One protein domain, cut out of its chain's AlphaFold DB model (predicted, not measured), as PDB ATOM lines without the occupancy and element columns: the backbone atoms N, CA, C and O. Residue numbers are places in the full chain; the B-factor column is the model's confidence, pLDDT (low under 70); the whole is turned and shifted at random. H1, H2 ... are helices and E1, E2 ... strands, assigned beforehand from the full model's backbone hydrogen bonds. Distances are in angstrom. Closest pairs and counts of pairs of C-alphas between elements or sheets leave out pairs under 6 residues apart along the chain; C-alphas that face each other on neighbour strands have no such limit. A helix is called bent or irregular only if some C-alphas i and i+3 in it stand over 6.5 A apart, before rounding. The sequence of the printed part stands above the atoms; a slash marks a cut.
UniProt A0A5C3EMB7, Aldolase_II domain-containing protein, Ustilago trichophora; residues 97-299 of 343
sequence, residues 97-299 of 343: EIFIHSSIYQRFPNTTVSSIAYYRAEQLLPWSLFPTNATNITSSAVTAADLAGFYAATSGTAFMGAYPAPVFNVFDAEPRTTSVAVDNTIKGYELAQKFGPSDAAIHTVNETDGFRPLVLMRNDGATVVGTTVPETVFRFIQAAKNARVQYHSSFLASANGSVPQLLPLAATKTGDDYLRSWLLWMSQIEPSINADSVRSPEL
ATOM      1  N   GLU A  97     359.308 418.237 380.079       96.50
ATOM      2  CA  GLU A  97     358.945 417.912 378.696       96.50
ATOM      3  C   GLU A  97     360.150 417.834 377.737       96.50
ATOM      4  O   GLU A  97     360.009 417.823 376.514       96.50
ATOM      5  N   ILE A  98     361.370 417.731 378.279       97.75
ATOM      6  CA  ILE A  98     362.617 417.627 377.502       97.75
ATOM      7  C   ILE A  98     362.616 416.466 376.494       97.75
ATOM      8  O   ILE A  98     363.304 416.527 375.475       97.75
ATOM      9  N   PHE A  99     361.826 415.419 376.757       98.44
ATOM     10  CA  PHE A  99     361.709 414.246 375.895       98.44
ATOM     11  C   PHE A  99     361.087 414.576 374.535       98.44
ATOM     12  O   PHE A  99     361.426 413.908 373.562       98.44
ATOM     13  N   ILE A 100     360.284 415.644 374.427       98.75
ATOM     14  CA  ILE A 100     359.820 416.181 373.134       98.75
ATOM     15  C   ILE A 100     361.026 416.460 372.229       98.75
ATOM     16  O   ILE A 100     361.096 416.000 371.091       98.75
ATOM     17  N   HIS A 101     362.011 417.180 372.761       98.81
ATOM     18  CA  HIS A 101     363.168 417.642 372.004       98.81
ATOM     19  C   HIS A 101     364.122 416.494 371.687       98.81
ATOM     20  O   HIS A 101     364.494 416.298 370.529       98.81
ATOM     21  N   SER A 102     364.488 415.705 372.702       98.50
ATOM     22  CA  SER A 102     365.406 414.579 372.527       98.50
ATOM     23  C   SER A 102     364.878 413.563 371.517       98.50
ATOM     24  O   SER A 102     365.615 413.183 370.612       98.50
ATOM     25  N   SER A 103     363.608 413.155 371.611       98.69
ATOM     26  CA  SER A 103     363.043 412.140 370.714       98.69
ATOM     27  C   SER A 103     362.946 412.619 369.264       98.69
ATOM     28  O   SER A 103     363.268 411.864 368.348       98.69
ATOM     29  N   ILE A 104     362.584 413.884 369.031       98.75
ATOM     30  CA  ILE A 104     362.566 414.459 367.677       98.75
ATOM     31  C   ILE A 104     363.995 414.578 367.122       98.75
ATOM     32  O   ILE A 104     364.240 414.203 365.974       98.75
ATOM     33  N   TYR A 105     364.969 415.030 367.921       98.75
ATOM     34  CA  TYR A 105     366.366 415.102 367.479       98.75
ATOM     35  C   TYR A 105     367.026 413.733 367.267       98.75
ATOM     36  O   TYR A 105     367.941 413.632 366.450       98.75
ATOM     37  N   GLN A 106     366.605 412.688 367.979       98.12
ATOM     38  CA  GLN A 106     367.042 411.317 367.698       98.12
ATOM     39  C   GLN A 106     366.470 410.809 366.374       98.12
ATOM     40  O   GLN A 106     367.151 410.095 365.643       98.12
ATOM     41  N   ARG A 107     365.219 411.173 366.071       97.88
ATOM     42  CA  ARG A 107     364.496 410.674 364.900       97.88
ATOM     43  C   ARG A 107     364.955 411.304 363.591       97.88
ATOM     44  O   ARG A 107     365.066 410.589 362.602       97.88
ATOM     45  N   PHE A 108     365.181 412.615 363.577       98.19
ATOM     46  CA  PHE A 108     365.434 413.364 362.345       98.19
ATOM     47  C   PHE A 108     366.859 413.918 362.293       98.19
ATOM     48  O   PHE A 108     367.322 414.477 363.289       98.19
ATOM     49  N   PRO A 109     367.551 413.865 361.141       95.56
ATOM     50  CA  PRO A 109     368.857 414.502 360.982       95.56
ATOM     51  C   PRO A 109     368.762 416.033 361.091       95.56
ATOM     52  O   PRO A 109     367.691 416.627 360.944       95.56
ATOM     53  N   ASN A 110     369.901 416.697 361.311       92.75
ATOM     54  CA  ASN A 110     369.970 418.161 361.419       92.75
ATOM     55  C   ASN A 110     369.543 418.905 360.139       92.75
ATOM     56  O   ASN A 110     369.122 420.056 360.223       92.75
ATOM     57  N   THR A 111     369.615 418.247 358.979       93.38
ATOM     58  CA  THR A 111     369.136 418.756 357.687       93.38
ATOM     59  C   THR A 111     367.612 418.839 357.599       93.38
ATOM     60  O   THR A 111     367.102 419.615 356.796       93.38
ATOM     61  N   THR A 112     366.890 418.079 358.428       95.38
ATOM     62  CA  THR A 112     365.422 418.112 358.513       95.38
ATOM     63  C   THR A 112     364.961 418.894 359.744       95.38
ATOM     64  O   THR A 112     364.075 419.742 359.645       95.38
ATOM     65  N   VAL A 113     365.576 418.643 360.909       98.12
ATOM     66  CA  VAL A 113     365.231 419.301 362.178       98.12
ATOM     67  C   VAL A 113     366.484 419.750 362.922       98.12
ATOM     68  O   VAL A 113     367.279 418.939 363.404       98.12
ATOM     69  N   SER A 114     366.618 421.065 363.089       97.94
ATOM     70  CA  SER A 114     367.690 421.697 363.864       97.94
ATOM     71  C   SER A 114     367.158 422.485 365.061       97.94
ATOM     72  O   SER A 114     367.820 422.551 366.092       97.94
ATOM     73  N   SER A 115     365.937 423.010 364.984       98.75
ATOM     74  CA  SER A 115     365.279 423.790 366.034       98.75
ATOM     75  C   SER A 115     363.870 423.264 366.304       98.75
ATOM     76  O   SER A 115     363.172 422.839 365.380       98.75
ATOM     77  N   ILE A 116     363.471 423.267 367.574       98.94
ATOM     78  CA  ILE A 116     362.196 422.722 368.059       98.94
ATOM     79  C   ILE A 116     361.633 423.694 369.089       98.94
ATOM     80  O   ILE A 116     362.356 424.105 369.992       98.94
ATOM     81  N   ALA A 117     360.355 424.034 368.983       98.69
ATOM     82  CA  ALA A 117     359.640 424.833 369.969       98.69
ATOM     83  C   ALA A 117     358.369 424.110 370.405       98.69
ATOM     84  O   ALA A 117     357.596 423.657 369.562       98.69
ATOM     85  N   TYR A 118     358.145 424.059 371.712       98.38
ATOM     86  CA  TYR A 118     356.933 423.549 372.332       98.38
ATOM     87  C   TYR A 118     356.365 424.613 373.274       98.38
ATOM     88  O   TYR A 118     357.076 425.091 374.158       98.38
ATOM     89  N   TYR A 119     355.100 424.982 373.063       97.19
ATOM     90  CA  TYR A 119     354.358 425.929 373.899       97.19
ATOM     91  C   TYR A 119     352.860 425.598 373.881       97.19
ATOM     92  O   TYR A 119     352.346 425.012 372.920       97.19
ATOM     93  N   ARG A 120     352.136 426.018 374.922       94.94
ATOM     94  CA  ARG A 120     350.685 425.810 375.065       94.94
ATOM     95  C   ARG A 120     349.880 426.982 374.506       94.94
ATOM     96  O   ARG A 120     349.076 427.586 375.203       94.94
ATOM     97  N   ALA A 121     350.128 427.319 373.241       93.69
ATOM     98  CA  ALA A 121     349.464 428.444 372.591       93.69
ATOM     99  C   ALA A 121     347.941 428.236 372.561       93.69
ATOM    100  O   ALA A 121     347.440 427.357 371.850       93.69
ATOM    101  N   GLU A 122     347.209 429.069 373.301       93.06
ATOM    102  CA  GLU A 122     345.750 428.996 373.455       93.06
ATOM    103  C   GLU A 122     345.006 428.935 372.117       93.06
ATOM    104  O   GLU A 122     344.006 428.233 371.986       93.06
ATOM    105  N   GLN A 123     345.522 429.600 371.081       95.06
ATOM    106  CA  GLN A 123     344.864 429.659 369.781       95.06
ATOM    107  C   GLN A 123     344.897 428.312 369.049       95.06
ATOM    108  O   GLN A 123     344.040 428.058 368.206       95.06
ATOM    109  N   LEU A 124     345.864 427.444 369.368       95.88
ATOM    110  CA  LEU A 124     345.989 426.103 368.791       95.88
ATOM    111  C   LEU A 124     345.244 425.036 369.600       95.88
ATOM    112  O   LEU A 124     344.905 423.995 369.039       95.88
ATOM    113  N   LEU A 125     344.944 425.286 370.879       94.56
ATOM    114  CA  LEU A 125     344.288 424.305 371.750       94.56
ATOM    115  C   LEU A 125     342.943 423.797 371.209       94.56
ATOM    116  O   LEU A 125     342.779 422.580 371.188       94.56
ATOM    117  N   PRO A 126     342.004 424.629 370.708       94.81
ATOM    118  CA  PRO A 126     340.735 424.125 370.177       94.81
ATOM    119  C   PRO A 126     340.916 423.062 369.091       94.81
ATOM    120  O   PRO A 126     340.160 422.096 369.032       94.81
ATOM    121  N   TRP A 127     341.957 423.202 368.272       94.88
ATOM    122  CA  TRP A 127     342.263 422.295 367.171       94.88
ATOM    123  C   TRP A 127     342.847 420.955 367.626       94.88
ATOM    124  O   TRP A 127     342.797 419.987 366.873       94.88
ATOM    125  N   SER A 128     343.388 420.868 368.846       94.44
ATOM    126  CA  SER A 128     343.925 419.617 369.399       94.44
ATOM    127  C   SER A 128     342.865 418.755 370.097       94.44
ATOM    128  O   SER A 128     343.141 417.612 370.460       94.44
ATOM    129  N   LEU A 129     341.649 419.283 370.292       93.31
ATOM    130  CA  LEU A 129     340.572 418.611 371.031       93.31
ATOM    131  C   LEU A 129     339.688 417.716 370.161       93.31
ATOM    132  O   LEU A 129     338.926 416.908 370.697       93.31
ATOM    133  N   PHE A 130     339.792 417.836 368.839       85.19
ATOM    134  CA  PHE A 130     339.025 417.022 367.906       85.19
ATOM    135  C   PHE A 130     339.854 415.825 367.428       85.19
ATOM    136  O   PHE A 130     341.036 415.978 367.113       85.19
ATOM    137  N   PRO A 131     339.261 414.620 367.350       69.81
ATOM    138  CA  PRO A 131     339.920 413.499 366.700       69.81
ATOM    139  C   PRO A 131     340.143 413.835 365.223       69.81
ATOM    140  O   PRO A 131     339.249 414.343 364.542       69.81
ATOM    141  N   THR A 132     341.336 413.544 364.706       62.00
ATOM    142  CA  THR A 132     341.629 413.691 363.278       62.00
ATOM    143  C   THR A 132     340.899 412.608 362.485       62.00
ATOM    144  O   THR A 132     341.469 411.567 362.176       62.00
ATOM    145  N   ASN A 133     339.642 412.864 362.124       57.06
ATOM    146  CA  ASN A 133     338.883 412.021 361.190       57.06
ATOM    147  C   ASN A 133     339.355 412.196 359.730       57.06
ATOM    148  O   ASN A 133     338.958 411.433 358.857       57.06
ATOM    149  N   ALA A 134     340.212 413.192 359.471       61.66
ATOM    150  CA  ALA A 134     340.556 413.690 358.141       61.66
ATOM    151  C   ALA A 134     342.064 413.603 357.812       61.66
ATOM    152  O   ALA A 134     342.561 414.378 356.996       61.66
ATOM    153  N   THR A 135     342.822 412.679 358.423       65.94
ATOM    154  CA  THR A 135     344.295 412.596 358.246       65.94
ATOM    155  C   THR A 135     344.739 412.451 356.787       65.94
ATOM    156  O   THR A 135     345.850 412.850 356.453       65.94
ATOM    157  N   ASN A 136     343.868 411.919 355.924       80.00
ATOM    158  CA  ASN A 136     344.146 411.670 354.507       80.00
ATOM    159  C   ASN A 136     343.379 412.617 353.564       80.00
ATOM    160  O   ASN A 136     343.422 412.433 352.349       80.00
ATOM    161  N   ILE A 137     342.665 413.613 354.098       87.75
ATOM    162  CA  ILE A 137     341.964 414.626 353.301       87.75
ATOM    163  C   ILE A 137     342.922 415.792 353.065       87.75
ATOM    164  O   ILE A 137     343.497 416.332 354.010       87.75
ATOM    165  N   THR A 138     343.079 416.194 351.806       90.69
ATOM    166  CA  THR A 138     343.887 417.367 351.442       90.69
ATOM    167  C   THR A 138     343.070 418.654 351.526       90.69
ATOM    168  O   THR A 138     341.849 418.620 351.398       90.69
ATOM    169  N   SER A 139     343.734 419.805 351.654       89.44
ATOM    170  CA  SER A 139     343.112 421.137 351.679       89.44
ATOM    171  C   SER A 139     342.190 421.409 350.483       89.44
ATOM    172  O   SER A 139     341.198 422.119 350.626       89.44
ATOM    173  N   SER A 140     342.469 420.807 349.321       87.88
ATOM    174  CA  SER A 140     341.645 420.908 348.107       87.88
ATOM    175  C   SER A 140     340.399 420.008 348.107       87.88
ATOM    176  O   SER A 140     339.545 420.167 347.240       87.88
ATOM    177  N   ALA A 141     340.311 419.043 349.026       90.12
ATOM    178  CA  ALA A 141     339.239 418.047 349.112       90.12
ATOM    179  C   ALA A 141     338.390 418.182 350.391       90.12
ATOM    180  O   ALA A 141     337.544 417.329 350.653       90.12
ATOM    181  N   VAL A 142     338.622 419.230 351.186       90.81
ATOM    182  CA  VAL A 142     337.902 419.494 352.437       90.81
ATOM    183  C   VAL A 142     336.414 419.712 352.175       90.81
ATOM    184  O   VAL A 142     336.019 420.443 351.267       90.81
ATOM    185  N   THR A 143     335.587 419.100 353.017       90.50
ATOM    186  CA  THR A 143     334.141 419.320 353.103       90.50
ATOM    187  C   THR A 143     333.776 419.960 354.445       90.50
ATOM    188  O   THR A 143     334.621 420.116 355.327       90.50
ATOM    189  N   ALA A 144     332.500 420.303 354.651       87.56
ATOM    190  CA  ALA A 144     332.027 420.844 355.929       87.56
ATOM    191  C   ALA A 144     332.292 419.906 357.128       87.56
ATOM    192  O   ALA A 144     332.475 420.385 358.246       87.56
ATOM    193  N   ALA A 145     332.354 418.587 356.905       87.06
ATOM    194  CA  ALA A 145     332.646 417.602 357.948       87.06
ATOM    195  C   ALA A 145     334.131 417.584 358.368       87.06
ATOM    196  O   ALA A 145     334.450 417.144 359.471       87.06
ATOM    197  N   ASP A 146     335.026 418.091 357.518       89.81
ATOM    198  CA  ASP A 146     336.477 418.041 357.730       89.81
ATOM    199  C   ASP A 146     337.018 419.300 358.427       89.81
ATOM    200  O   ASP A 146     338.181 419.344 358.825       89.81
ATOM    201  N   LEU A 147     336.181 420.325 358.633       89.38
ATOM    202  CA  LEU A 147     336.587 421.632 359.174       89.38
ATOM    203  C   LEU A 147     337.034 421.622 360.643       89.38
ATOM    204  O   LEU A 147     337.483 422.655 361.139       89.38
ATOM    205  N   ALA A 148     336.943 420.474 361.318       89.31
ATOM    206  CA  ALA A 148     337.563 420.248 362.621       89.31
ATOM    207  C   ALA A 148     339.082 419.974 362.526       89.31
ATOM    208  O   ALA A 148     339.785 420.091 363.526       89.31
ATOM    209  N   GLY A 149     339.601 419.618 361.343       92.50
ATOM    210  CA  GLY A 149     341.037 419.463 361.101       92.50
ATOM    211  C   GLY A 149     341.745 420.811 360.957       92.50
ATOM    212  O   GLY A 149     341.169 421.769 360.450       92.50
ATOM    213  N   PHE A 150     343.011 420.898 361.376       94.94
ATOM    214  CA  PHE A 150     343.792 422.134 361.284       94.94
ATOM    215  C   PHE A 150     344.600 422.196 359.986       94.94
ATOM    216  O   PHE A 150     345.638 421.548 359.873       94.94
ATOM    217  N   TYR A 151     344.138 422.975 359.011       94.75
ATOM    218  CA  TYR A 151     344.712 423.068 357.667       94.75
ATOM    219  C   TYR A 151     345.440 424.395 357.446       94.75
ATOM    220  O   TYR A 151     345.183 425.389 358.120       94.75
ATOM    221  N   ALA A 152     346.301 424.457 356.430       94.19
ATOM    222  CA  ALA A 152     346.826 425.730 355.948       94.19
ATOM    223  C   ALA A 152     345.694 426.568 355.316       94.19
ATOM    224  O   ALA A 152     345.287 426.323 354.182       94.19
ATOM    225  N   ALA A 153     345.190 427.573 356.032       94.31
ATOM    226  CA  ALA A 153     344.198 428.526 355.524       94.31
ATOM    227  C   ALA A 153     344.851 429.812 354.989       94.31
ATOM    228  O   ALA A 153     344.248 430.542 354.207       94.31
ATOM    229  N   THR A 154     346.094 430.096 355.389       92.38
ATOM    230  CA  THR A 154     346.844 431.291 354.975       92.38
ATOM    231  C   THR A 154     348.186 430.927 354.344       92.38
ATOM    232  O   THR A 154     348.768 429.884 354.648       92.38
ATOM    233  N   SER A 155     348.732 431.817 353.508       90.62
ATOM    234  CA  SER A 155     350.060 431.635 352.895       90.62
ATOM    235  C   SER A 155     351.183 431.503 353.929       90.62
ATOM    236  O   SER A 155     352.149 430.780 353.711       90.62
ATOM    237  N   GLY A 156     351.039 432.132 355.099       91.81
ATOM    238  CA  GLY A 156     352.009 432.018 356.189       91.81
ATOM    239  C   GLY A 156     352.116 430.617 356.797       91.81
ATOM    240  O   GLY A 156     353.103 430.321 357.463       91.81
ATOM    241  N   THR A 157     351.127 429.758 356.555       94.19
ATOM    242  CA  THR A 157     351.112 428.343 356.958       94.19
ATOM    243  C   THR A 157     351.336 427.381 355.797       94.19
ATOM    244  O   THR A 157     351.109 426.186 355.948       94.19
ATOM    245  N   ALA A 158     351.837 427.865 354.654       93.19
ATOM    246  CA  ALA A 158     352.207 427.028 353.510       93.19
ATOM    247  C   ALA A 158     353.117 425.849 353.896       93.19
ATOM    248  O   ALA A 158     352.996 424.764 353.334       93.19
ATOM    249  N   PHE A 159     353.960 426.039 354.916       93.88
ATOM    250  CA  PHE A 159     354.838 425.009 355.464       93.88
ATOM    251  C   PHE A 159     354.111 423.773 356.011       93.88
ATOM    252  O   PHE A 159     354.771 422.773 356.247       93.88
ATOM    253  N   MET A 160     352.803 423.824 356.276       94.31
ATOM    254  CA  MET A 160     352.043 422.658 356.745       94.31
ATOM    255  C   MET A 160     351.744 421.660 355.617       94.31
ATOM    256  O   MET A 160     351.404 420.516 355.898       94.31
ATOM    257  N   GLY A 161     351.893 422.073 354.352       93.00
ATOM    258  CA  GLY A 161     351.527 421.259 353.197       93.00
ATOM    259  C   GLY A 161     350.018 421.177 352.985       93.00
ATOM    260  O   GLY A 161     349.256 422.044 353.414       93.00
ATOM    261  N   ALA A 162     349.593 420.139 352.267       91.38
ATOM    262  CA  ALA A 162     348.192 419.937 351.900       91.38
ATOM    263  C   ALA A 162     347.363 419.193 352.959       91.38
ATOM    264  O   ALA A 162     346.140 419.195 352.863       91.38
ATOM    265  N   TYR A 163     347.992 418.551 353.940       93.00
ATOM    266  CA  TYR A 163     347.313 417.740 354.955       93.00
ATOM    267  C   TYR A 163     347.109 418.529 356.253       93.00
ATOM    268  O   TYR A 163     347.854 419.478 356.515       93.00
ATOM    269  N   PRO A 164     346.116 418.163 357.085       94.00
ATOM    270  CA  PRO A 164     345.944 418.821 358.367       94.00
ATOM    271  C   PRO A 164     347.107 418.482 359.308       94.00
ATOM    272  O   PRO A 164     347.731 417.421 359.192       94.00
ATOM    273  N   ALA A 165     347.377 419.358 360.278       95.19
ATOM    274  CA  ALA A 165     348.325 419.045 361.338       95.19
ATOM    275  C   ALA A 165     347.858 417.786 362.095       95.19
ATOM    276  O   ALA A 165     346.698 417.720 362.518       95.19
ATOM    277  N   PRO A 166     348.733 416.788 362.290       95.62
ATOM    278  CA  PRO A 166     348.401 415.616 363.082       95.62
ATOM    279  C   PRO A 166     348.196 416.003 364.550       95.62
ATOM    280  O   PRO A 166     348.858 416.903 365.077       95.62
ATOM    281  N   VAL A 167     347.309 415.268 365.219       96.12
ATOM    282  CA  VAL A 167     347.068 415.389 366.658       96.12
ATOM    283  C   VAL A 167     347.728 414.207 367.369       96.12
ATOM    284  O   VAL A 167     347.422 413.041 367.113       96.12
ATOM    285  N   PHE A 168     348.670 414.509 368.254       96.69
ATOM    286  CA  PHE A 168     349.242 413.577 369.211       96.69
ATOM    287  C   PHE A 168     348.355 413.505 370.452       96.69
ATOM    288  O   PHE A 168     347.978 414.531 371.017       96.69
ATOM    289  N   ASN A 169     348.056 412.290 370.898       95.50
ATOM    290  CA  ASN A 169     347.299 412.035 372.113       95.50
ATOM    291  C   ASN A 169     348.150 411.190 373.062       95.50
ATOM    292  O   ASN A 169     348.423 410.020 372.791       95.50
ATOM    293  N   VAL A 170     348.556 411.780 374.185       95.94
ATOM    294  CA  VAL A 170     349.435 411.111 375.152       95.94
ATOM    295  C   VAL A 170     348.798 409.855 375.751       95.94
ATOM    296  O   VAL A 170     349.506 408.907 376.076       95.94
ATOM    297  N   PHE A 171     347.467 409.818 375.854       94.94
ATOM    298  CA  PHE A 171     346.733 408.684 376.412       94.94
ATOM    299  C   PHE A 171     346.694 407.484 375.457       94.94
ATOM    300  O   PHE A 171     346.466 406.368 375.908       94.94
ATOM    301  N   ASP A 172     346.969 407.682 374.163       94.25
ATOM    302  CA  ASP A 172     347.147 406.565 373.228       94.25
ATOM    303  C   ASP A 172     348.551 405.955 373.387       94.25
ATOM    304  O   ASP A 172     348.708 404.738 373.348       94.25
ATOM    305  N   ALA A 173     349.563 406.800 373.626       93.81
ATOM    306  CA  ALA A 173     350.943 406.374 373.861       93.81
ATOM    307  C   ALA A 173     351.125 405.695 375.230       93.81
ATOM    308  O   ALA A 173     351.855 404.713 375.361       93.81
ATOM    309  N   GLU A 174     350.457 406.211 376.264       95.62
ATOM    310  CA  GLU A 174     350.518 405.677 377.622       95.62
ATOM    311  C   GLU A 174     349.128 405.699 378.291       95.62
ATOM    312  O   GLU A 174     348.800 406.632 379.028       95.62
ATOM    313  N   PRO A 175     348.309 404.642 378.113       94.94
ATOM    314  CA  PRO A 175     346.903 404.625 378.548       94.94
ATOM    315  C   PRO A 175     346.643 404.815 380.045       94.94
ATOM    316  O   PRO A 175     345.520 405.109 380.445       94.94
ATOM    317  N   ARG A 176     347.657 404.616 380.893       94.56
ATOM    318  CA  ARG A 176     347.560 404.766 382.354       94.56
ATOM    319  C   ARG A 176     348.183 406.064 382.870       94.56
ATOM    320  O   ARG A 176     348.296 406.229 384.083       94.56
ATOM    321  N   THR A 177     348.618 406.956 381.981       95.56
ATOM    322  CA  THR A 177     349.212 408.225 382.396       95.56
ATOM    323  C   THR A 177     348.167 409.141 383.033       95.56
ATOM    324  O   THR A 177     346.997 409.134 382.659       95.56
ATOM    325  N   THR A 178     348.593 409.943 384.004       94.88
ATOM    326  CA  THR A 178     347.756 410.944 384.689       94.88
ATOM    327  C   THR A 178     348.121 412.376 384.299       94.88
ATOM    328  O   THR A 178     347.559 413.326 384.835       94.88
ATOM    329  N   SER A 179     349.071 412.535 383.376       94.00
ATOM    330  CA  SER A 179     349.623 413.816 382.948       94.00
ATOM    331  C   SER A 179     349.530 413.949 381.435       94.00
ATOM    332  O   SER A 179     349.850 413.006 380.709       94.00
ATOM    333  N   VAL A 180     349.145 415.139 380.970       94.50
ATOM    334  CA  VAL A 180     349.152 415.489 379.541       94.50
ATOM    335  C   VAL A 180     350.562 415.771 379.002       94.50
ATOM    336  O   VAL A 180     350.767 415.767 377.793       94.50
ATOM    337  N   ALA A 181     351.541 415.952 379.896       95.75
ATOM    338  CA  ALA A 181     352.915 416.279 379.541       95.75
ATOM    339  C   ALA A 181     353.674 415.079 378.948       95.75
ATOM    340  O   ALA A 181     353.507 413.923 379.362       95.75
ATOM    341  N   VAL A 182     354.591 415.377 378.028       97.44
ATOM    342  CA  VAL A 182     355.536 414.416 377.434       97.44
ATOM    343  C   VAL A 182     356.781 414.307 378.317       97.44
ATOM    344  O   VAL A 182     357.850 414.831 378.023       97.44
ATOM    345  N   ASP A 183     356.613 413.634 379.449       96.44
ATOM    346  CA  ASP A 183     357.569 413.567 380.562       96.44
ATOM    347  C   ASP A 183     358.413 412.281 380.609       96.44
ATOM    348  O   ASP A 183     359.145 412.049 381.574       96.44
ATOM    349  N   ASN A 184     358.342 411.450 379.567       96.81
ATOM    350  CA  ASN A 184     359.150 410.244 379.435       96.81
ATOM    351  C   ASN A 184     359.448 409.894 377.968       96.81
ATOM    352  O   ASN A 184     358.904 410.480 377.028       96.81
ATOM    353  N   THR A 185     360.326 408.909 377.776       96.50
ATOM    354  CA  THR A 185     360.808 408.481 376.457       96.50
ATOM    355  C   THR A 185     359.745 407.802 375.597       96.50
ATOM    356  O   THR A 185     359.803 407.955 374.380       96.50
ATOM    357  N   ILE A 186     358.776 407.090 376.187       97.12
ATOM    358  CA  ILE A 186     357.692 406.422 375.445       97.12
ATOM    359  C   ILE A 186     356.825 407.485 374.772       97.12
ATOM    360  O   ILE A 186     356.660 407.481 373.553       97.12
ATOM    361  N   LYS A 187     356.357 408.461 375.556       98.19
ATOM    362  CA  LYS A 187     355.569 409.591 375.055       98.19
ATOM    363  C   LYS A 187     356.343 410.407 374.015       98.19
ATOM    364  O   LYS A 187     355.780 410.774 372.988       98.19
ATOM    365  N   GLY A 188     357.631 410.669 374.262       98.31
ATOM    366  CA  GLY A 188     358.488 411.415 373.334       98.31
ATOM    367  C   GLY A 188     358.681 410.696 371.998       98.31
ATOM    368  O   GLY A 188     358.589 411.319 370.939       98.31
ATOM    369  N   TYR A 189     358.902 409.379 372.033       98.06
ATOM    370  CA  TYR A 189     359.037 408.549 370.837       98.06
ATOM    371  C   TYR A 189     357.753 408.550 369.997       98.06
ATOM    372  O   TYR A 189     357.815 408.818 368.796       98.06
ATOM    373  N   GLU A 190     356.594 408.336 370.624       98.25
ATOM    374  CA  GLU A 190     355.293 408.337 369.941       98.25
ATOM    375  C   GLU A 190     354.923 409.723 369.382       98.25
ATOM    376  O   GLU A 190     354.412 409.828 368.265       98.25
ATOM    377  N   LEU A 191     355.252 410.809 370.093       98.50
ATOM    378  CA  LEU A 191     355.113 412.167 369.559       98.50
ATOM    379  C   LEU A 191     355.983 412.365 368.310       98.50
ATOM    380  O   LEU A 191     355.504 412.884 367.302       98.50
ATOM    381  N   ALA A 192     357.248 411.935 368.349       98.50
ATOM    382  CA  ALA A 192     358.176 412.110 367.234       98.50
ATOM    383  C   ALA A 192     357.702 411.395 365.956       98.50
ATOM    384  O   ALA A 192     357.936 411.897 364.857       98.50
ATOM    385  N   GLN A 193     356.988 410.270 366.069       97.75
ATOM    386  CA  GLN A 193     356.405 409.586 364.909       97.75
ATOM    387  C   GLN A 193     355.374 410.439 364.158       97.75
ATOM    388  O   GLN A 193     355.260 410.318 362.940       97.75
ATOM    389  N   LYS A 194     354.649 411.332 364.848       97.00
ATOM    390  CA  LYS A 194     353.647 412.208 364.216       97.00
ATOM    391  C   LYS A 194     354.259 413.225 363.251       97.00
ATOM    392  O   LYS A 194     353.547 413.737 362.397       97.00
ATOM    393  N   PHE A 195     355.566 413.477 363.337       97.81
ATOM    394  CA  PHE A 195     356.293 414.337 362.399       97.81
ATOM    395  C   PHE A 195     356.604 413.652 361.053       97.81
ATOM    396  O   PHE A 195     357.117 414.315 360.153       97.81
ATOM    397  N   GLY A 196     356.303 412.356 360.905       96.06
ATOM    398  CA  GLY A 196     356.567 411.554 359.704       96.06
ATOM    399  C   GLY A 196     357.663 410.491 359.906       96.06
ATOM    400  O   GLY A 196     358.214 410.369 361.008       96.06
ATOM    401  N   PRO A 197     357.974 409.680 358.877       96.19
ATOM    402  CA  PRO A 197     359.078 408.715 358.831       96.19
ATOM    403  C   PRO A 197     360.424 409.333 359.217       96.19
ATOM    404  O   PRO A 197     360.645 410.520 359.015       96.19
ATOM    405  N   SER A 198     361.348 408.546 359.772       94.50
ATOM    406  CA  SER A 198     362.664 409.053 360.209       94.50
ATOM    407  C   SER A 198     363.530 409.596 359.065       94.50
ATOM    408  O   SER A 198     364.398 410.437 359.287       94.50
ATOM    409  N   ASP A 199     363.298 409.118 357.846       94.19
ATOM    410  CA  ASP A 199     363.937 409.556 356.606       94.19
ATOM    411  C   ASP A 199     363.125 410.621 355.849       94.19
ATOM    412  O   ASP A 199     363.558 411.083 354.792       94.19
ATOM    413  N   ALA A 200     361.981 411.061 356.390       94.19
ATOM    414  CA  ALA A 200     361.170 412.095 355.767       94.19
ATOM    415  C   ALA A 200     361.961 413.405 355.643       94.19
ATOM    416  O   ALA A 200     362.493 413.954 356.615       94.19
ATOM    417  N   ALA A 201     362.017 413.923 354.420       93.56
ATOM    418  CA  ALA A 201     362.649 415.191 354.106       93.56
ATOM    419  C   ALA A 201     361.614 416.322 354.063       93.56
ATOM    420  O   ALA A 201     360.434 416.104 353.822       93.56
ATOM    421  N   ILE A 202     362.059 417.570 354.218       92.00
ATOM    422  CA  ILE A 202     361.167 418.746 354.271       92.00
ATOM    423  C   ILE A 202     360.255 418.854 353.031       92.00
ATOM    424  O   ILE A 202     359.117 419.306 353.136       92.00
ATOM    425  N   HIS A 203     360.726 418.422 351.858       91.06
ATOM    426  CA  HIS A 203     359.963 418.495 350.609       91.06
ATOM    427  C   HIS A 203     358.813 417.479 350.516       91.06
ATOM    428  O   HIS A 203     357.927 417.672 349.686       91.06
ATOM    429  N   THR A 204     358.779 416.455 351.377       93.56
ATOM    430  CA  THR A 204     357.701 415.452 351.398       93.56
ATOM    431  C   THR A 204     356.456 415.945 352.134       93.56
ATOM    432  O   THR A 204     355.491 415.213 352.286       93.56
ATOM    433  N   VAL A 205     356.405 417.206 352.575       92.69
ATOM    434  CA  VAL A 205     355.267 417.765 353.333       92.69
ATOM    435  C   VAL A 205     353.903 417.634 352.632       92.69
ATOM    436  O   VAL A 205     352.853 417.637 353.273       92.69
ATOM    437  N   ASN A 206     353.907 417.485 351.307       92.38
ATOM    438  CA  ASN A 206     352.711 417.277 350.492       92.38
ATOM    439  C   ASN A 206     352.362 415.796 350.257       92.38
ATOM    440  O   ASN A 206     351.406 415.507 349.541       92.38
ATOM    441  N   GLU A 207     353.118 414.863 350.830       91.75
ATOM    442  CA  GLU A 207     352.884 413.419 350.760       91.75
ATOM    443  C   GLU A 207     352.057 412.956 351.967       91.75
ATOM    444  O   GLU A 207     352.152 413.522 353.065       91.75
ATOM    445  N   THR A 208     351.226 411.932 351.768       90.25
ATOM    446  CA  THR A 208     350.270 411.423 352.771       90.25
ATOM    447  C   THR A 208     350.943 411.016 354.079       90.25
ATOM    448  O   THR A 208     350.419 411.296 355.153       90.25
ATOM    449  N   ASP A 209     352.125 410.419 353.996       90.12
ATOM    450  CA  ASP A 209     352.965 409.991 355.112       90.12
ATOM    451  C   ASP A 209     354.243 410.832 355.242       90.12
ATOM    452  O   ASP A 209     355.152 410.454 355.964       90.12
ATOM    453  N   GLY A 210     354.334 411.980 354.570       93.38
ATOM    454  CA  GLY A 210     355.547 412.791 354.580       93.38
ATOM    455  C   GLY A 210     355.784 413.598 355.860       93.38
ATOM    456  O   GLY A 210     355.101 413.456 356.877       93.38
ATOM    457  N   PHE A 211     356.767 414.497 355.804       96.19
ATOM    458  CA  PHE A 211     357.157 415.323 356.945       96.19
ATOM    459  C   PHE A 211     356.012 416.243 357.410       96.19
ATOM    460  O   PHE A 211     355.256 416.775 356.596       96.19
ATOM    461  N   ARG A 212     355.872 416.459 358.721       96.38
ATOM    462  CA  ARG A 212     354.865 417.358 359.316       96.38
ATOM    463  C   ARG A 212     355.552 418.358 360.244       96.38
ATOM    464  O   ARG A 212     355.864 417.992 361.368       96.38
ATOM    465  N   PRO A 213     355.782 419.625 359.844       96.69
ATOM    466  CA  PRO A 213     356.553 420.564 360.669       96.69
ATOM    467  C   PRO A 213     355.847 421.075 361.935       96.69
ATOM    468  O   PRO A 213     356.443 421.828 362.708       96.69
ATOM    469  N   LEU A 214     354.575 420.719 362.119       98.12
ATOM    470  CA  LEU A 214     353.732 421.085 363.248       98.12
ATOM    471  C   LEU A 214     352.922 419.858 363.667       98.12
ATOM    472  O   LEU A 214     352.253 419.253 362.833       98.12
ATOM    473  N   VAL A 215     352.936 419.554 364.962       98.31
ATOM    474  CA  VAL A 215     352.082 418.540 365.587       98.31
ATOM    475  C   VAL A 215     351.318 419.193 366.733       98.31
ATOM    476  O   VAL A 215     351.910 419.845 367.597       98.31
ATOM    477  N   LEU A 216     349.999 419.024 366.738       98.00
ATOM    478  CA  LEU A 216     349.134 419.444 367.837       98.00
ATOM    479  C   LEU A 216     349.161 418.380 368.932       98.00
ATOM    480  O   LEU A 216     349.200 417.189 368.641       98.00
ATOM    481  N   MET A 217     349.116 418.788 370.193       96.94
ATOM    482  CA  MET A 217     349.151 417.891 371.346       96.94
ATOM    483  C   MET A 217     347.840 418.042 372.109       96.94
ATOM    484  O   MET A 217     347.532 419.106 372.653       96.94
ATOM    485  N   ARG A 218     347.030 416.981 372.087       95.75
ATOM    486  CA  ARG A 218     345.683 416.958 372.656       95.75
ATOM    487  C   ARG A 218     345.715 417.370 374.126       95.75
ATOM    488  O   ARG A 218     346.426 416.760 374.916       95.75
ATOM    489  N   ASN A 219     344.911 418.380 374.472       94.12
ATOM    490  CA  ASN A 219     344.790 418.939 375.826       94.12
ATOM    491  C   ASN A 219     346.074 419.561 376.415       94.12
ATOM    492  O   ASN A 219     346.086 419.853 377.607       94.12
ATOM    493  N   ASP A 220     347.118 419.780 375.613       94.69
ATOM    494  CA  ASP A 220     348.408 420.262 376.115       94.69
ATOM    495  C   ASP A 220     348.905 421.503 375.365       94.69
ATOM    496  O   ASP A 220     348.957 422.591 375.927       94.69
ATOM    497  N   GLY A 221     349.209 421.386 374.072       95.12
ATOM    498  CA  GLY A 221     349.811 422.483 373.318       95.12
ATOM    499  C   GLY A 221     350.141 422.114 371.881       95.12
ATOM    500  O   GLY A 221     349.413 421.359 371.235       95.12
ATOM    501  N   ALA A 222     351.242 422.651 371.363       97.56
ATOM    502  CA  ALA A 222     351.735 422.323 370.034       97.56
ATOM    503  C   ALA A 222     353.265 422.299 369.994       97.56
ATOM    504  O   ALA A 222     353.931 423.088 370.666       97.56
ATOM    505  N   THR A 223     353.808 421.415 369.157       98.69
ATOM    506  CA  THR A 223     355.243 421.346 368.866       98.69
ATOM    507  C   THR A 223     355.495 421.696 367.406       98.69
ATOM    508  O   THR A 223     354.897 421.112 366.501       98.69
ATOM    509  N   VAL A 224     356.412 422.633 367.177       98.56
ATOM    510  CA  VAL A 224     356.838 423.103 365.855       98.56
ATOM    511  C   VAL A 224     358.326 422.849 365.675       98.56
ATOM    512  O   VAL A 224     359.119 423.078 366.588       98.56
ATOM    513  N   VAL A 225     358.724 422.427 364.476       98.69
ATOM    514  CA  VAL A 225     360.126 422.165 364.125       98.69
ATOM    515  C   VAL A 225     360.587 423.017 362.946       98.69
ATOM    516  O   VAL A 225     359.783 423.481 362.135       98.69
ATOM    517  N   GLY A 226     361.895 423.242 362.845       96.50
ATOM    518  CA  GLY A 226     362.531 423.980 361.753       96.50
ATOM    519  C   GLY A 226     364.015 423.660 361.602       96.50
ATOM    520  O   GLY A 226     364.626 423.016 362.456       96.50
ATOM    521  N   THR A 227     364.603 424.122 360.505       95.69
ATOM    522  CA  THR A 227     366.047 424.051 360.229       95.69
ATOM    523  C   THR A 227     366.814 425.208 360.865       95.69
ATOM    524  O   THR A 227     368.023 425.115 361.071       95.69
ATOM    525  N   THR A 228     366.113 426.278 361.245       96.62
ATOM    526  CA  THR A 228     366.669 427.420 361.977       96.62
ATOM    527  C   THR A 228     365.708 427.889 363.070       96.62
ATOM    528  O   THR A 228     364.501 427.660 362.993       96.62
ATOM    529  N   VAL A 229     366.231 428.579 364.086       98.25
ATOM    530  CA  VAL A 229     365.407 429.187 365.145       98.25
ATOM    531  C   VAL A 229     364.398 430.208 364.586       98.25
ATOM    532  O   VAL A 229     363.219 430.094 364.926       98.25
ATOM    533  N   PRO A 230     364.780 431.152 363.695       97.88
ATOM    534  CA  PRO A 230     363.823 432.077 363.087       97.88
ATOM    535  C   PRO A 230     362.688 431.387 362.327       97.88
ATOM    536  O   PRO A 230     361.535 431.803 362.441       97.88
ATOM    537  N   GLU A 231     362.989 430.314 361.591       96.88
ATOM    538  CA  GLU A 231     361.979 429.521 360.887       96.88
ATOM    539  C   GLU A 231     361.005 428.856 361.871       96.88
ATOM    540  O   GLU A 231     359.792 428.962 361.693       96.88
ATOM    541  N   THR A 232     361.504 428.217 362.939       98.19
ATOM    542  CA  THR A 232     360.657 427.604 363.978       98.19
ATOM    543  C   THR A 232     359.727 428.634 364.626       98.19
ATOM    544  O   THR A 232     358.530 428.382 364.760       98.19
ATOM    545  N   VAL A 233     360.251 429.810 364.986       98.12
ATOM    546  CA  VAL A 233     359.465 430.900 365.590       98.12
ATOM    547  C   VAL A 233     358.399 431.413 364.628       98.12
ATOM    548  O   VAL A 233     357.237 431.558 365.010       98.12
ATOM    549  N   PHE A 234     358.768 431.632 363.365       97.62
ATOM    550  CA  PHE A 234     357.823 432.048 362.335       97.62
ATOM    551  C   PHE A 234     356.697 431.033 362.159       97.62
ATOM    552  O   PHE A 234     355.528 431.414 362.207       97.62
ATOM    553  N   ARG A 235     357.028 429.746 362.014       97.31
ATOM    554  CA  ARG A 235     356.037 428.673 361.876       97.31
ATOM    555  C   ARG A 235     355.047 428.666 363.038       97.31
ATOM    556  O   ARG A 235     353.846 428.583 362.796       97.31
ATOM    557  N   PHE A 236     355.523 428.826 364.273       97.88
ATOM    558  CA  PHE A 236     354.659 428.841 365.456       97.88
ATOM    559  C   PHE A 236     353.702 430.042 365.449       97.88
ATOM    560  O   PHE A 236     352.485 429.877 365.548       97.88
ATOM    561  N   ILE A 237     354.228 431.251 365.245       97.56
ATOM    562  CA  ILE A 237     353.413 432.475 365.212       97.56
ATOM    563  C   ILE A 237     352.383 432.416 364.079       97.56
ATOM    564  O   ILE A 237     351.223 432.803 364.254       97.56
ATOM    565  N   GLN A 238     352.782 431.929 362.904       97.19
ATOM    566  CA  GLN A 238     351.882 431.820 361.763       97.19
ATOM    567  C   GLN A 238     350.834 430.722 361.959       97.19
ATOM    568  O   GLN A 238     349.687 430.947 361.578       97.19
ATOM    569  N   ALA A 239     351.165 429.608 362.618       97.81
ATOM    570  CA  ALA A 239     350.182 428.603 363.017       97.81
ATOM    571  C   ALA A 239     349.110 429.209 363.940       97.81
ATOM    572  O   ALA A 239     347.921 429.076 363.660       97.81
ATOM    573  N   ALA A 240     349.497 429.967 364.970       97.44
ATOM    574  CA  ALA A 240     348.539 430.619 365.869       97.44
ATOM    575  C   ALA A 240     347.653 431.661 365.155       97.44
ATOM    576  O   ALA A 240     346.456 431.776 365.423       97.44
ATOM    577  N   LYS A 241     348.206 432.420 364.198       97.62
ATOM    578  CA  LYS A 241     347.407 433.329 363.351       97.62
ATOM    579  C   LYS A 241     346.438 432.567 362.450       97.62
ATOM    580  O   LYS A 241     345.273 432.949 362.366       97.62
ATOM    581  N   ASN A 242     346.901 431.495 361.813       97.62
ATOM    582  CA  ASN A 242     346.082 430.649 360.956       97.62
ATOM    583  C   ASN A 242     344.931 429.998 361.727       97.62
ATOM    584  O   ASN A 242     343.819 429.962 361.219       97.62
ATOM    585  N   ALA A 243     345.169 429.578 362.969       97.38
ATOM    586  CA  ALA A 243     344.153 429.026 363.859       97.38
ATOM    587  C   ALA A 243     342.960 429.964 364.055       97.38
ATOM    588  O   ALA A 243     341.814 429.541 363.922       97.38
ATOM    589  N   ARG A 244     343.216 431.259 364.273       96.69
ATOM    590  CA  ARG A 244     342.153 432.272 364.360       96.69
ATOM    591  C   ARG A 244     341.421 432.450 363.028       96.69
ATOM    592  O   ARG A 244     340.194 432.485 363.005       96.69
ATOM    593  N   VAL A 245     342.159 432.532 361.919       97.12
ATOM    594  CA  VAL A 245     341.569 432.705 360.578       97.12
ATOM    595  C   VAL A 245     340.677 431.523 360.208       97.12
ATOM    596  O   VAL A 245     339.534 431.732 359.808       97.12
ATOM    597  N   GLN A 246     341.173 430.294 360.370       95.62
ATOM    598  CA  GLN A 246     340.414 429.092 360.052       95.62
ATOM    599  C   GLN A 246     339.201 428.936 360.977       95.62
ATOM    600  O   GLN A 246     338.141 428.526 360.526       95.62
ATOM    601  N   TYR A 247     339.309 429.323 362.252       94.69
ATOM    602  CA  TYR A 247     338.176 429.264 363.179       94.69
ATOM    603  C   TYR A 247     337.031 430.167 362.706       94.69
ATOM    604  O   TYR A 247     335.889 429.723 362.574       94.69
ATOM    605  N   HIS A 248     337.342 431.424 362.378       95.06
ATOM    606  CA  HIS A 248     336.346 432.361 361.862       95.06
ATOM    607  C   HIS A 248     335.795 431.937 360.497       95.06
ATOM    608  O   HIS A 248     334.596 432.080 360.265       95.06
ATOM    609  N   SER A 249     336.621 431.385 359.601       93.69
ATOM    610  CA  SER A 249     336.139 430.920 358.297       93.69
ATOM    611  C   SER A 249     335.228 429.694 358.419       93.69
ATOM    612  O   SER A 249     334.185 429.663 357.769       93.69
ATOM    613  N   SER A 250     335.550 428.740 359.297       91.00
ATOM    614  CA  SER A 250     334.690 427.590 359.604       91.00
ATOM    615  C   SER A 250     333.359 428.015 360.236       91.00
ATOM    616  O   SER A 250     332.317 427.435 359.934       91.00
ATOM    617  N   PHE A 251     333.360 429.058 361.068       90.38
ATOM    618  CA  PHE A 251     332.127 429.633 361.606       90.38
ATOM    619  C   PHE A 251     331.267 430.304 360.519       90.38
ATOM    620  O   PHE A 251     330.055 430.124 360.486       90.38
ATOM    621  N   LEU A 252     331.873 431.048 359.588       92.06
ATOM    622  CA  LEU A 252     331.138 431.637 358.459       92.06
ATOM    623  C   LEU A 252     330.555 430.564 357.526       92.06
ATOM    624  O   LEU A 252     329.430 430.704 357.049       92.06
ATOM    625  N   ALA A 253     331.306 429.484 357.306       89.81
ATOM    626  CA  ALA A 253     330.889 428.320 356.533       89.81
ATOM    627  C   ALA A 253     329.642 427.638 357.115       89.81
ATOM    628  O   ALA A 253     328.715 427.313 356.374       89.81
ATOM    629  N   SER A 254     329.566 427.479 358.442       84.06
ATOM    630  CA  SER A 254     328.390 426.876 359.083       84.06
ATOM    631  C   SER A 254     327.131 427.741 358.958       84.06
ATOM    632  O   SER A 254     326.026 427.203 358.905       84.06
ATOM    633  N   ALA A 255     327.283 429.064 358.846       85.69
ATOM    634  CA  ALA A 255     326.164 429.993 358.706       85.69
ATOM    635  C   ALA A 255     325.567 430.041 357.287       85.69
ATOM    636  O   ALA A 255     324.373 430.298 357.143       85.69
ATOM    637  N   ASN A 256     326.370 429.819 356.238       87.69
ATOM    638  CA  ASN A 256     325.932 429.951 354.839       87.69
ATOM    639  C   ASN A 256     326.003 428.650 354.014       87.69
ATOM    640  O   ASN A 256     325.676 428.668 352.828       87.69
ATOM    641  N   GLY A 257     326.445 427.540 354.612       80.50
ATOM    642  CA  GLY A 257     326.565 426.233 353.958       80.50
ATOM    643  C   GLY A 257     327.721 426.109 352.957       80.50
ATOM    644  O   GLY A 257     327.773 425.130 352.216       80.50
ATOM    645  N   SER A 258     328.634 427.083 352.902       88.12
ATOM    646  CA  SER A 258     329.829 427.034 352.046       88.12
ATOM    647  C   SER A 258     330.986 426.306 352.734       88.12
ATOM    648  O   SER A 258     330.967 426.101 353.941       88.12
ATOM    649  N   VAL A 259     332.032 425.953 351.981       89.31
ATOM    650  CA  VAL A 259     333.294 425.430 352.533       89.31
ATOM    651  C   VAL A 259     334.399 426.465 352.300       89.31
ATOM    652  O   VAL A 259     334.510 426.971 351.178       89.31
ATOM    653  N   PRO A 260     335.216 426.816 353.313       91.75
ATOM    654  CA  PRO A 260     336.337 427.725 353.124       91.75
ATOM    655  C   PRO A 260     337.309 427.190 352.072       91.75
ATOM    656  O   PRO A 260     337.703 426.025 352.105       91.75
ATOM    657  N   GLN A 261     337.740 428.063 351.164       91.88
ATOM    658  CA  GLN A 261     338.810 427.747 350.225       91.88
ATOM    659  C   GLN A 261     340.150 427.850 350.951       91.88
ATOM    660  O   GLN A 261     340.670 428.943 351.179       91.88
ATOM    661  N   LEU A 262     340.673 426.699 351.364       93.06
ATOM    662  CA  LEU A 262     341.972 426.587 352.016       93.06
ATOM    663  C   LEU A 262     343.114 426.774 351.010       93.06
ATOM    664  O   LEU A 262     342.906 426.801 349.794       93.06
ATOM    665  N   LEU A 263     344.341 426.913 351.517       91.69
ATOM    666  CA  LEU A 263     345.509 427.139 350.678       91.69
ATOM    667  C   LEU A 263     345.698 425.952 349.707       91.69
ATOM    668  O   LEU A 263     345.803 424.803 350.156       91.69
ATOM    669  N   PRO A 264     345.754 426.196 348.385       87.06
ATOM    670  CA  PRO A 264     345.885 425.122 347.413       87.06
ATOM    671  C   PRO A 264     347.289 424.521 347.449       87.06
ATOM    672  O   PRO A 264     348.274 425.220 347.691       87.06
ATOM    673  N   LEU A 265     347.392 423.238 347.091       83.81
ATOM    674  CA  LEU A 265     348.656 422.492 347.022       83.81
ATOM    675  C   LEU A 265     349.756 423.219 346.219       83.81
ATOM    676  O   LEU A 265     350.925 423.177 346.583       83.81
ATOM    677  N   ALA A 266     349.398 423.936 345.148       82.50
ATOM    678  CA  ALA A 266     350.361 424.682 344.332       82.50
ATOM    679  C   ALA A 266     351.066 425.832 345.087       82.50
ATOM    680  O   ALA A 266     352.129 426.286 344.656       82.50
ATOM    681  N   ALA A 267     350.492 426.295 346.203       81.19
ATOM    682  CA  ALA A 267     350.971 427.416 347.006       81.19
ATOM    683  C   ALA A 267     351.595 426.991 348.354       81.19
ATOM    684  O   ALA A 267     351.900 427.855 349.172       81.19
ATOM    685  N   THR A 268     351.842 425.695 348.595       71.81
ATOM    686  CA  THR A 268     352.433 425.184 349.856       71.81
ATOM    687  C   THR A 268     353.963 425.328 349.940       71.81
ATOM    688  O   THR A 268     354.636 424.637 350.703       71.81
ATOM    689  N   LYS A 269     354.557 426.248 349.172       68.94
ATOM    690  CA  LYS A 269     356.001 426.517 349.224       68.94
ATOM    691  C   LYS A 269     356.309 427.524 350.328       68.94
ATOM    692  O   LYS A 269     355.752 428.618 350.344       68.94
ATOM    693  N   THR A 270     357.234 427.172 351.216       65.94
ATOM    694  CA  THR A 270     357.768 428.114 352.211       65.94
ATOM    695  C   THR A 270     358.913 428.901 351.570       65.94
ATOM    696  O   THR A 270     359.806 428.291 350.987       65.94
ATOM    697  N   GLY A 271     358.874 430.232 351.640       71.00
ATOM    698  CA  GLY A 271     359.983 431.109 351.245       71.00
ATOM    699  C   GLY A 271     360.718 431.689 352.457       71.00
ATOM    700  O   GLY A 271     360.286 431.503 353.596       71.00
ATOM    701  N   ASP A 272     361.783 432.456 352.214       76.56
ATOM    702  CA  ASP A 272     362.591 433.106 353.263       76.56
ATOM    703  C   ASP A 272     361.935 434.353 353.900       76.56
ATOM    704  O   ASP A 272     362.569 435.112 354.638       76.56
ATOM    705  N   ASP A 273     360.630 434.550 353.683       75.31
ATOM    706  CA  ASP A 273     359.837 435.663 354.229       75.31
ATOM    707  C   ASP A 273     359.861 435.732 355.770       75.31
ATOM    708  O   ASP A 273     359.580 436.781 356.371       75.31
ATOM    709  N   TYR A 274     360.234 434.632 356.430       86.88
ATOM    710  CA  TYR A 274     360.409 434.578 357.878       86.88
ATOM    711  C   TYR A 274     361.525 435.505 358.377       86.88
ATOM    712  O   TYR A 274     361.399 436.038 359.479       86.88
ATOM    713  N   LEU A 275     362.569 435.781 357.582       92.56
ATOM    714  CA  LEU A 275     363.674 436.659 357.992       92.56
ATOM    715  C   LEU A 275     363.213 438.107 358.193       92.56
ATOM    716  O   LEU A 275     363.599 438.757 359.164       92.56
ATOM    717  N   ARG A 276     362.330 438.608 357.322       92.56
ATOM    718  CA  ARG A 276     361.750 439.953 357.472       92.56
ATOM    719  C   ARG A 276     360.909 440.056 358.744       92.56
ATOM    720  O   ARG A 276     360.971 441.060 359.448       92.56
ATOM    721  N   SER A 277     360.132 439.013 359.031       94.38
ATOM    722  CA  SER A 277     359.305 438.948 360.241       94.38
ATOM    723  C   SER A 277     360.173 438.874 361.497       94.38
ATOM    724  O   SER A 277     359.927 439.604 362.451       94.38
ATOM    725  N   TRP A 278     361.242 438.075 361.459       96.50
ATOM    726  CA  TRP A 278     362.223 437.972 362.535       96.50
ATOM    727  C   TRP A 278     362.841 439.326 362.893       96.50
ATOM    728  O   TRP A 278     362.849 439.695 364.062       96.50
ATOM    729  N   LEU A 279     363.298 440.100 361.902       95.94
ATOM    730  CA  LEU A 279     363.879 441.428 362.139       95.94
ATOM    731  C   LEU A 279     362.882 442.405 362.781       95.94
ATOM    732  O   LEU A 279     363.262 443.172 363.663       95.94
ATOM    733  N   LEU A 280     361.608 442.357 362.376       96.88
ATOM    734  CA  LEU A 280     360.553 443.149 363.011       96.88
ATOM    735  C   LEU A 280     360.331 442.726 364.468       96.88
ATOM    736  O   LEU A 280     360.190 443.571 365.341       96.88
ATOM    737  N   TRP A 281     360.278 441.427 364.748       97.81
ATOM    738  CA  TRP A 281     360.048 440.945 366.109       97.81
ATOM    739  C   TRP A 281     361.236 441.214 367.034       97.81
ATOM    740  O   TRP A 281     361.040 441.525 368.206       97.81
ATOM    741  N   MET A 282     362.459 441.174 366.503       97.81
ATOM    742  CA  MET A 282     363.665 441.578 367.224       97.81
ATOM    743  C   MET A 282     363.572 443.025 367.727       97.81
ATOM    744  O   MET A 282     363.870 443.268 368.894       97.81
ATOM    745  N   SER A 283     363.102 443.974 366.906       97.62
ATOM    746  CA  SER A 283     362.985 445.379 367.339       97.62
ATOM    747  C   SER A 283     361.925 445.593 368.426       97.62
ATOM    748  O   SER A 283     362.025 446.529 369.214       97.62
ATOM    749  N   GLN A 284     360.927 444.710 368.515       97.88
ATOM    750  CA  GLN A 284     359.886 444.774 369.545       97.88
ATOM    751  C   GLN A 284     360.393 444.346 370.927       97.88
ATOM    752  O   GLN A 284     359.948 444.888 371.936       97.88
ATOM    753  N   ILE A 285     361.329 443.393 370.979       97.44
ATOM    754  CA  ILE A 285     361.905 442.900 372.240       97.44
ATOM    755  C   ILE A 285     363.205 443.614 372.635       97.44
ATOM    756  O   ILE A 285     363.644 443.505 373.778       97.44
ATOM    757  N   GLU A 286     363.821 444.356 371.715       96.62
ATOM    758  CA  GLU A 286     365.100 445.042 371.924       96.62
ATOM    759  C   GLU A 286     365.138 445.923 373.189       96.62
ATOM    760  O   GLU A 286     366.115 445.818 373.939       96.62
ATOM    761  N   PRO A 287     364.105 446.726 373.526       97.00
ATOM    762  CA  PRO A 287     364.132 447.528 374.748       97.00
ATOM    763  C   PRO A 287     364.296 446.697 376.029       97.00
ATOM    764  O   PRO A 287     365.029 447.107 376.931       97.00
ATOM    765  N   SER A 288     363.655 445.523 376.117       94.94
ATOM    766  CA  SER A 288     363.739 444.667 377.311       94.94
ATOM    767  C   SER A 288     365.087 443.955 377.407       94.94
ATOM    768  O   SER A 288     365.675 443.895 378.487       94.94
ATOM    769  N   ILE A 289     365.623 443.486 376.274       95.19
ATOM    770  CA  ILE A 289     366.974 442.917 376.185       95.19
ATOM    771  C   ILE A 289     368.020 443.951 376.615       95.19
ATOM    772  O   ILE A 289     368.893 443.651 377.428       95.19
ATOM    773  N   ASN A 290     367.914 445.188 376.120       94.81
ATOM    774  CA  ASN A 290     368.842 446.263 376.461       94.81
ATOM    775  C   ASN A 290     368.784 446.610 377.954       94.81
ATOM    776  O   ASN A 290     369.828 446.769 378.587       94.81
ATOM    777  N   ALA A 291     367.585 446.668 378.540       95.00
ATOM    778  CA  ALA A 291     367.423 446.905 379.973       95.00
ATOM    779  C   ALA A 291     368.078 445.804 380.830       95.00
ATOM    780  O   ALA A 291     368.733 446.111 381.828       95.00
ATOM    781  N   ASP A 292     367.945 444.536 380.438       94.06
ATOM    782  CA  ASP A 292     368.568 443.414 381.150       94.06
ATOM    783  C   ASP A 292     370.087 443.358 380.941       94.06
ATOM    784  O   ASP A 292     370.821 443.024 381.870       94.06
ATOM    785  N   SER A 293     370.570 443.739 379.758       92.56
ATOM    786  CA  SER A 293     372.002 443.867 379.466       92.56
ATOM    787  C   SER A 293     372.672 444.950 380.309       92.56
ATOM    788  O   SER A 293     373.773 444.752 380.816       92.56
ATOM    789  N   VAL A 294     371.982 446.070 380.549       94.50
ATOM    790  CA  VAL A 294     372.455 447.109 381.476       94.50
ATOM    791  C   VAL A 294     372.447 446.614 382.926       94.50
ATOM    792  O   VAL A 294     373.363 446.935 383.680       94.50
ATOM    793  N   ARG A 295     371.431 445.836 383.327       94.44
ATOM    794  CA  ARG A 295     371.287 445.335 384.706       94.44
ATOM    795  C   ARG A 295     372.307 444.249 385.056       94.44
ATOM    796  O   ARG A 295     372.807 444.238 386.177       94.44
ATOM    797  N   SER A 296     372.596 443.362 384.107       93.56
ATOM    798  CA  SER A 296     373.422 442.163 384.299       93.56
ATOM    799  C   SER A 296     374.376 441.952 383.117       93.56
ATOM    800  O   SER A 296     374.265 440.955 382.398       93.56
ATOM    801  N   PRO A 297     375.312 442.887 382.862       91.75
ATOM    802  CA  PRO A 297     376.162 442.867 381.671       91.75
ATOM    803  C   PRO A 297     377.006 441.595 381.550       91.75
ATOM    804  O   PRO A 297     377.316 441.160 380.446       91.75
ATOM    805  N   GLU A 298     377.371 440.965 382.664       91.00
ATOM    806  CA  GLU A 298     378.091 439.692 382.718       91.00
ATOM    807  C   GLU A 298     377.387 438.536 382.000       91.00
ATOM    808  O   GLU A 298     378.078 437.648 381.502       91.00
ATOM    809  N   LEU A 299     376.054 438.561 381.892       91.31
ATOM    810  CA  LEU A 299     375.283 437.539 381.179       91.31
ATOM    811  C   LEU A 299     375.398 437.666 379.655       91.31
ATOM    812  O   LEU A 299     375.222 436.681 378.944       91.31
TER     813      LEU A 299
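This is residues 97 to 299 of the 343 residues of the protein "Aldolase_II domain-containing protein" of Ustilago trichophora (UniProt A0A5C3EMB7). A small three-stranded sheet lies in the middle, between the long helix H7 over one face and H1 over the other, three layers in all, with H5 packed on H1. The bent helix H8 packs on H7 by its first arm and leads away, and residues 282 to 299 stick out from the body. The printed part has 203 residues with eight named helices and three named strands, in the order H1 E1 H2 H3 H4 H5 H6 E2 E3 H7 H8; the sheet, E1 E3 E2, is antiparallel, and the class is mostly helix. The whole is compact, with a radius of gyration of the C-alphas of 17.6 A, and spans 59 by 40 by 31 A.

H1, residues 98 to 107, is on the sheet of E1, residues 115 to 119, E3, residues 221 to 226, and E2, residues 214 to 217, at a height over the sheet of 9.8 A. N 117 and O 224 of E1 and E3 are within hydrogen-bond range at 2.9 A, as are N 215 and O 223 of the hairpin E2 and E3 at 2.9 A. H2, residues 125 to 128, only grazes the sheet. H3, residues 155 to 160, and H6, residues 202 to 206, are irregular, C-alphas 156 and 159 being 7.6 A apart and 203 and 206 7.4 A; they are close but not clearly touching, the closest C-alphas being those of Met 160 and Val 205, 6.8 A. H5, residues 185 to 193, touches H1 at a steep tilt of 51 degrees, the same way, closest at the C-alphas of Ile 100 and Gly 188, 5.0 A. H4, residues 170 to 173, touches H5, closest at the C-alphas of Ala 173 and Lys 187, 5.8 A. H7, residues 229 to 256, is on the opposite face from H1, at a height over the sheet of 10.7 A. Its residues 235 to 242 touch H3, about perpendicular at 74 degrees, closest at the C-alphas of Gly 156 and Gln 238, 5.6 A. H8, residues 274 to 295, was assigned as one helix by its hydrogen bonds but is bent, C-alphas 284 and 287 being 7.3 A apart; its arms H8a, residues 274 to 284, and H8b, residues 287 to 295, stand at a steep tilt of 57 degrees. H8a touches residues 230 to 234 of H7, about perpendicular at 82 degrees, closest at the C-alphas of Phe 234 and Tyr 274, 5.7 A. Every O i to N i+4 pair is within hydrogen-bond range in H1, H5, H7, H8a and H8b; H3 has 0 of 2, with 2 of 3 O i to N i+3 pairs, H6 has 0 of 1, with 1 of 2, and H2 and H4 are too short for an i+4 pair.

H1 begins at C-alpha 98 (362.617, 417.627, 377.502) and is 14.5 A long. E3 is 17.3 A long and E1 13.6 A. H7, 40.8 A, runs from C-alpha 229 (365.407, 429.187, 365.145) to C-alpha 256 (325.932, 429.951, 354.839). H8a is 15.5 A long; H8b, 12.5 A, ends at C-alpha 295 (371.287, 445.335, 384.706).

The two C-alphas farthest apart are those of Gly 257 and Glu 298, 60.5 A. The printed part has no cut. Long links join H2 to H3, H4 to H5 and H7 to H8. Residues 131 to 135 and 269 to 270 have pLDDT under 70; the mean of the printed part is 92.9.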